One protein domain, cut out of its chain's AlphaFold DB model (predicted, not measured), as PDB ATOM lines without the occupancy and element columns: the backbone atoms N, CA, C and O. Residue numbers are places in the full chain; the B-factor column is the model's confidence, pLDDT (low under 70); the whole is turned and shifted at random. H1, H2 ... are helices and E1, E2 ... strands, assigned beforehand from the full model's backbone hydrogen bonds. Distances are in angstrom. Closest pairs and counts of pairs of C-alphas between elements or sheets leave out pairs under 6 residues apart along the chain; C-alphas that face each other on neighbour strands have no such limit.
ATOM      1  N   LYS A   2       0.495 -34.292  54.972       80.62
ATOM      2  CA  LYS A   2       0.354 -34.531  56.430       80.62
ATOM      3  C   LYS A   2       1.465 -33.896  57.289       80.62
ATOM      4  O   LYS A   2       1.171 -33.267  58.291       80.62
ATOM      5  N   SER A   3       2.712 -33.954  56.820       78.69
ATOM      6  CA  SER A   3       3.877 -33.375  57.515       78.69
ATOM      7  C   SER A   3       3.849 -31.839  57.659       78.69
ATOM      8  O   SER A   3       4.506 -31.308  58.548       78.69
ATOM      9  N   CYS A   4       3.075 -31.105  56.847       84.25
ATOM     10  CA  CYS A   4       2.949 -29.648  57.005       84.25
ATOM     11  C   CYS A   4       2.060 -29.262  58.203       84.25
ATOM     12  O   CYS A   4       2.097 -28.120  58.654       84.25
ATOM     13  N   TRP A   5       1.269 -30.212  58.706       87.56
ATOM     14  CA  TRP A   5       0.263 -30.019  59.752       87.56
ATOM     15  C   TRP A   5       0.614 -30.797  61.026       87.56
ATOM     16  O   TRP A   5      -0.266 -31.125  61.817       87.56
ATOM     17  N   GLU A   6       1.900 -31.103  61.224       90.12
ATOM     18  CA  GLU A   6       2.385 -31.810  62.409       90.12
ATOM     19  C   GLU A   6       2.013 -31.046  63.696       90.12
ATOM     20  O   GLU A   6       2.060 -29.805  63.722       90.12
ATOM     21  N   GLN A   7       1.637 -31.776  64.757       88.19
ATOM     22  CA  GLN A   7       1.281 -31.178  66.055       88.19
ATOM     23  C   GLN A   7       2.451 -30.380  66.637       88.19
ATOM     24  O   GLN A   7       2.256 -29.270  67.130       88.19
ATOM     25  N   ASP A   8       3.669 -30.908  66.499       89.00
ATOM     26  CA  ASP A   8       4.886 -30.231  66.931       89.00
ATOM     27  C   ASP A   8       5.378 -29.245  65.856       89.00
ATOM     28  O   ASP A   8       5.760 -29.672  64.761       89.00
ATOM     29  N   PRO A   9       5.464 -27.931  66.143       86.19
ATOM     30  CA  PRO A   9       5.880 -26.930  65.158       86.19
ATOM     31  C   PRO A   9       7.338 -27.097  64.712       86.19
ATOM     32  O   PRO A   9       7.652 -26.823  63.560       86.19
ATOM     33  N   MET A  10       8.210 -27.617  65.581       87.44
ATOM     34  CA  MET A  10       9.632 -27.852  65.277       87.44
ATOM     35  C   MET A  10       9.860 -29.021  64.311       87.44
ATOM     36  O   MET A  10      10.947 -29.167  63.762       87.44
ATOM     37  N   LYS A  11       8.850 -29.879  64.121       87.19
ATOM     38  CA  LYS A  11       8.898 -31.001  63.173       87.19
ATOM     39  C   LYS A  11       8.303 -30.638  61.814       87.19
ATOM     40  O   LYS A  11       8.367 -31.445  60.885       87.19
ATOM     41  N   ARG A  12       7.707 -29.447  61.683       91.56
ATOM     42  CA  ARG A  12       7.158 -28.986  60.410       91.56
ATOM     43  C   ARG A  12       8.306 -28.664  59.451       91.56
ATOM     44  O   ARG A  12       9.317 -28.106  59.867       91.56
ATOM     45  N   PRO A  13       8.169 -29.012  58.168       88.62
ATOM     46  CA  PRO A  13       9.176 -28.684  57.180       88.62
ATOM     47  C   PRO A  13       9.214 -27.174  56.940       88.62
ATOM     48  O   PRO A  13       8.176 -26.520  56.841       88.62
ATOM     49  N   GLU A  14      10.423 -26.645  56.778       91.00
ATOM     50  CA  GLU A  14      10.638 -25.258  56.380       91.00
ATOM     51  C   GLU A  14      10.008 -24.946  55.022       91.00
ATOM     52  O   GLU A  14       9.983 -25.779  54.106       91.00
ATOM     53  N   PHE A  15       9.567 -23.698  54.849       88.62
ATOM     54  CA  PHE A  15       8.960 -23.253  53.594       88.62
ATOM     55  C   PHE A  15       9.899 -23.416  52.394       88.62
ATOM     56  O   PHE A  15       9.425 -23.692  51.293       88.62
ATOM     57  N   GLY A  16      11.216 -23.301  52.592       90.12
ATOM     58  CA  GLY A  16      12.209 -23.561  51.546       90.12
ATOM     59  C   GLY A  16      12.141 -24.997  51.021       90.12
ATOM     60  O   GLY A  16      12.059 -25.205  49.812       90.12
ATOM     61  N   ASN A  17      12.056 -25.975  51.925       88.38
ATOM     62  CA  ASN A  17      11.972 -27.394  51.575       88.38
ATOM     63  C   ASN A  17      10.653 -27.723  50.864       88.38
ATOM     64  O   ASN A  17      10.627 -28.517  49.925       88.38
ATOM     65  N   ILE A  18       9.552 -27.088  51.280       90.31
ATOM     66  CA  ILE A  18       8.250 -27.240  50.615       90.31
ATOM     67  C   ILE A  18       8.311 -26.677  49.190       90.31
ATOM     68  O   ILE A  18       7.869 -27.345  48.257       90.31
ATOM     69  N   ARG A  19       8.882 -25.478  49.007       91.44
ATOM     70  CA  ARG A  19       9.023 -24.836  47.688       91.44
ATOM     71  C   ARG A  19       9.885 -25.662  46.743       91.44
ATOM     72  O   ARG A  19       9.497 -25.843  45.599       91.44
ATOM     73  N   GLN A  20      11.010 -26.188  47.225       89.38
ATOM     74  CA  GLN A  20      11.881 -27.056  46.432       89.38
ATOM     75  C   GLN A  20      11.166 -28.343  46.026       89.38
ATOM     76  O   GLN A  20      11.164 -28.700  44.855       89.38
ATOM     77  N   LYS A  21      10.487 -29.000  46.972       88.38
ATOM     78  CA  LYS A  21       9.733 -30.221  46.683       88.38
ATOM     79  C   LYS A  21       8.622 -29.983  45.661       88.38
ATOM     80  O   LYS A  21       8.423 -30.820  44.790       88.38
ATOM     81  N   LEU A  22       7.920 -28.855  45.759       87.50
ATOM     82  CA  LEU A  22       6.897 -28.480  44.787       87.50
ATOM     83  C   LEU A  22       7.513 -28.156  43.421       87.50
ATOM     84  O   LEU A  22       6.963 -28.573  42.413       87.50
ATOM     85  N   ALA A  23       8.646 -27.454  43.381       85.00
ATOM     86  CA  ALA A  23       9.347 -27.146  42.137       85.00
ATOM     87  C   ALA A  23       9.780 -28.421  41.400       85.00
ATOM     88  O   ALA A  23       9.484 -28.548  40.220       85.00
ATOM     89  N   SER A  24      10.379 -29.390  42.100       83.75
ATOM     90  CA  SER A  24      10.763 -30.675  41.499       83.75
ATOM     91  C   SER A  24       9.557 -31.489  41.031       83.75
ATOM     92  O   SER A  24       9.601 -32.101  39.973       83.75
ATOM     93  N   GLN A  25       8.461 -31.479  41.799       84.25
ATOM     94  CA  GLN A  25       7.219 -32.139  41.386       84.25
ATOM     95  C   GLN A  25       6.590 -31.477  40.162       84.25
ATOM     96  O   GLN A  25       6.015 -32.165  39.331       84.25
ATOM     97  N   LEU A  26       6.669 -30.150  40.053       80.81
ATOM     98  CA  LEU A  26       6.183 -29.441  38.877       80.81
ATOM     99  C   LEU A  26       7.073 -29.726  37.674       80.81
ATOM    100  O   LEU A  26       6.526 -30.054  36.640       80.81
ATOM    101  N   GLU A  27       8.398 -29.694  37.813       75.44
ATOM    102  CA  GLU A  27       9.327 -30.044  36.730       75.44
ATOM    103  C   GLU A  27       9.003 -31.420  36.125       75.44
ATOM    104  O   GLU A  27       8.801 -31.522  34.917       75.44
ATOM    105  N   GLU A  28       8.819 -32.441  36.969       68.50
ATOM    106  CA  GLU A  28       8.462 -33.806  36.549       68.50
ATOM    107  C   GLU A  28       7.084 -33.895  35.867       68.50
ATOM    108  O   GLU A  28       6.874 -34.716  34.981       68.50
ATOM    109  N   VAL A  29       6.133 -33.045  36.260       68.12
ATOM    110  CA  VAL A  29       4.776 -33.029  35.693       68.12
ATOM    111  C   VAL A  29       4.708 -32.172  34.419       68.12
ATOM    112  O   VAL A  29       3.885 -32.423  33.544       68.12
ATOM    113  N   THR A  30       5.574 -31.169  34.267       58.62
ATOM    114  CA  THR A  30       5.492 -30.167  33.193       58.62
ATOM    115  C   THR A  30       5.927 -30.626  31.812       58.62
ATOM    116  O   THR A  30       5.616 -29.932  30.845       58.62
ATOM    117  N   ASP A  31       6.555 -31.794  31.683       57.78
ATOM    118  CA  ASP A  31       6.868 -32.367  30.369       57.78
ATOM    119  C   ASP A  31       5.593 -32.683  29.559       57.78
ATOM    120  O   ASP A  31       5.603 -32.627  28.328       57.78
ATOM    121  N   GLU A  32       4.470 -32.960  30.233       60.22
ATOM    122  CA  GLU A  32       3.197 -33.319  29.592       60.22
ATOM    123  C   GLU A  32       2.214 -32.135  29.471       60.22
ATOM    124  O   GLU A  32       1.315 -32.142  28.626       60.22
ATOM    125  N   TYR A  33       2.407 -31.060  30.245       56.25
ATOM    126  CA  TYR A  33       1.552 -29.871  30.196       56.25
ATOM    127  C   TYR A  33       2.187 -28.776  29.336       56.25
ATOM    128  O   TYR A  33       2.911 -27.907  29.817       56.25
ATOM    129  N   SER A  34       1.867 -28.792  28.037       60.78
ATOM    130  CA  SER A  34       2.172 -27.690  27.117       60.78
ATOM    131  C   SER A  34       1.524 -26.403  27.635       60.78
ATOM    132  O   SER A  34       0.313 -26.207  27.536       60.78
ATOM    133  N   TYR A  35       2.328 -25.524  28.232       59.56
ATOM    134  CA  TYR A  35       1.870 -24.214  28.667       59.56
ATOM    135  C   TYR A  35       1.380 -23.414  27.453       59.56
ATOM    136  O   TYR A  35       2.173 -22.990  26.608       59.56
ATOM    137  N   LEU A  36       0.062 -23.204  27.379       63.78
ATOM    138  CA  LEU A  36      -0.583 -22.289  26.440       63.78
ATOM    139  C   LEU A  36       0.054 -20.903  26.595       63.78
ATOM    140  O   LEU A  36      -0.057 -20.269  27.647       63.78
ATOM    141  N   LYS A  37       0.743 -20.425  25.555       56.50
ATOM    142  CA  LYS A  37       1.283 -19.064  25.558       56.50
ATOM    143  C   LYS A  37       0.165 -18.079  25.232       56.50
ATOM    144  O   LYS A  37      -0.516 -18.215  24.220       56.50
ATOM    145  N   LEU A  38       0.015 -17.075  26.093       50.69
ATOM    146  CA  LEU A  38      -0.795 -15.887  25.839       50.69
ATOM    147  C   LEU A  38      -0.051 -14.978  24.863       50.69
ATOM    148  O   LEU A  38       0.965 -14.384  25.222       50.69
ATOM    149  N   ASP A  39      -0.560 -14.862  23.642       56.47
ATOM    150  CA  ASP A  39      -0.232 -13.749  22.760       56.47
ATOM    151  C   ASP A  39      -1.357 -12.717  22.886       56.47
ATOM    152  O   ASP A  39      -2.532 -13.044  22.755       56.47
ATOM    153  N   SER A  40      -1.012 -11.458  23.153       59.88
ATOM    154  CA  SER A  40      -1.982 -10.365  23.333       59.88
ATOM    155  C   SER A  40      -2.900 -10.130  22.125       59.88
ATOM    156  O   SER A  40      -3.890  -9.411  22.239       59.88
ATOM    157  N   GLN A  41      -2.567 -10.721  20.975       67.31
ATOM    158  CA  GLN A  41      -3.306 -10.581  19.727       67.31
ATOM    159  C   GLN A  41      -3.999 -11.878  19.267       67.31
ATOM    160  O   GLN A  41      -4.710 -11.850  18.261       67.31
ATOM    161  N   ARG A  42      -3.801 -13.016  19.949       57.81
ATOM    162  CA  ARG A  42      -4.363 -14.312  19.534       57.81
ATOM    163  C   ARG A  42      -4.874 -15.125  20.716       57.81
ATOM    164  O   ARG A  42      -4.188 -15.270  21.724       57.81
ATOM    165  N   ASP A  43      -6.048 -15.717  20.529       62.69
ATOM    166  CA  ASP A  43      -6.561 -16.762  21.407       62.69
ATOM    167  C   ASP A  43      -5.548 -17.920  21.468       62.69
ATOM    168  O   ASP A  43      -4.946 -18.307  20.465       62.69
ATOM    169  N   TYR A  44      -5.310 -18.394  22.688       54.44
ATOM    170  CA  TYR A  44      -4.278 -19.337  23.109       54.44
ATOM    171  C   TYR A  44      -3.951 -20.473  22.114       54.44
ATOM    172  O   TYR A  44      -4.850 -21.128  21.589       54.44
ATOM    173  N   TYR A  45      -2.661 -20.794  21.939       57.56
ATOM    174  CA  TYR A  45      -2.217 -21.977  21.187       57.56
ATOM    175  C   TYR A  45      -1.247 -22.853  21.993       57.56
ATOM    176  O   TYR A  45      -0.404 -22.354  22.745       57.56
ATOM    177  N   ASN A  46      -1.370 -24.174  21.822       62.12
ATOM    178  CA  ASN A  46      -0.444 -25.152  22.396       62.12
ATOM    179  C   ASN A  46       0.894 -25.092  21.655       62.12
ATOM    180  O   ASN A  46       0.935 -25.172  20.426       62.12
ATOM    181  N   VAL A  47       1.994 -24.997  22.401       58.28
ATOM    182  CA  VAL A  47       3.347 -25.091  21.844       58.28
ATOM    183  C   VAL A  47       3.880 -26.487  22.131       58.28
ATOM    184  O   VAL A  47       4.315 -26.791  23.242       58.28
ATOM    185  N   THR A  48       3.830 -27.359  21.129       63.25
ATOM    186  CA  THR A  48       4.453 -28.682  21.186       63.25
ATOM    187  C   THR A  48       5.956 -28.548  20.955       63.25
ATOM    188  O   THR A  48       6.400 -28.297  19.833       63.25
ATOM    189  N   TYR A  49       6.756 -28.732  22.004       55.12
ATOM    190  CA  TYR A  49       8.205 -28.885  21.879       55.12
ATOM    191  C   TYR A  49       8.527 -30.342  21.547       55.12
ATOM    192  O   TYR A  49       8.869 -31.136  22.411       55.12
ATOM    193  N   GLY A  50       8.367 -30.711  20.279       56.41
ATOM    194  CA  GLY A  50       8.686 -32.062  19.832       56.41
ATOM    195  C   GLY A  50       8.043 -32.394  18.499       56.41
ATOM    196  O   GLY A  50       6.940 -32.924  18.462       56.41
TER     197      GLY A  50
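This is residues 2 to 50 of the 148 residues of an uncharacterized protein of Ascaris lumbricoides (UniProt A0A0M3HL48). This is a drawn-out rod with no packed core: the single helix H2 is its shaft, a small looped head made by H1 and residues 6 to 14 is at one end, and a small two-stranded hairpin, E1 and E2, is set crosswise at the other. Residues 19 to 30 of H2 stand free between the two ends, and residues 46 to 50 are a short tail after the hairpin. The printed part has 49 residues, with two named helices and two named strands in the order H1, H2, E1, E2; the sheet, E1 - E2, is antiparallel, and the class is mixed, helices and strands. The whole is extended, with a radius of gyration of the C-alphas of 17.5 A and spans of 51 by 24 by 16 A.

H1, residues 2 to 5, and H2, residues 15 to 30, are apart, and a short link of 9 residues joins them. Residues 19 to 30, which belong to H2, stand free: they have no C-alpha 8 or more residues away along the chain within 10 A. In H2, every O i to N i+4 pair is within hydrogen-bond range; H1 is too short for such a pair, and its one O i to N i+3 pair is within range. A short link of 6 residues leads from H2 to E1, residues 37 to 39. E1 and E2, residues 42 to 45, form a hairpin over a tight link of 2 residues. They are antiparallel neighbours, with 166 degrees between their directions. C-alphas 38 and 44 face each other at 5.6 A, and C-alphas 39 and 42 at 5.3 A. N 42 and O 39 are within hydrogen-bond range at 3.1 A. E2 is apart from H2, and H1 is apart from both strands.

H1 runs from Lys 2, C-alpha at (0.354, -34.531, 56.430), to Trp 5. H2 runs from Phe 15, C-alpha at (8.960, -23.253, 53.594), to Thr 30, C-alpha at (5.492, -30.167, 33.193), 21.8 A from first to last C-alpha. E1 runs from Lys 37 to Asp 39 over 6.2 A. E2 runs from Arg 42 to Tyr 45 over 8.1 A and ends with its C-alpha at (-2.217, -21.977, 21.187).

The two C-alphas farthest apart are those of Asp 8 and Gln 41, at 51.8 A. The C-alphas of Lys 2 and Gly 50, the first and last printed residues, are 37.6 A apart. The printed part has no cut and no long link. The mean pLDDT of the printed part is 74.0, and residues 28 to 50 are under 70, a stretch of low confidence in this predicted model.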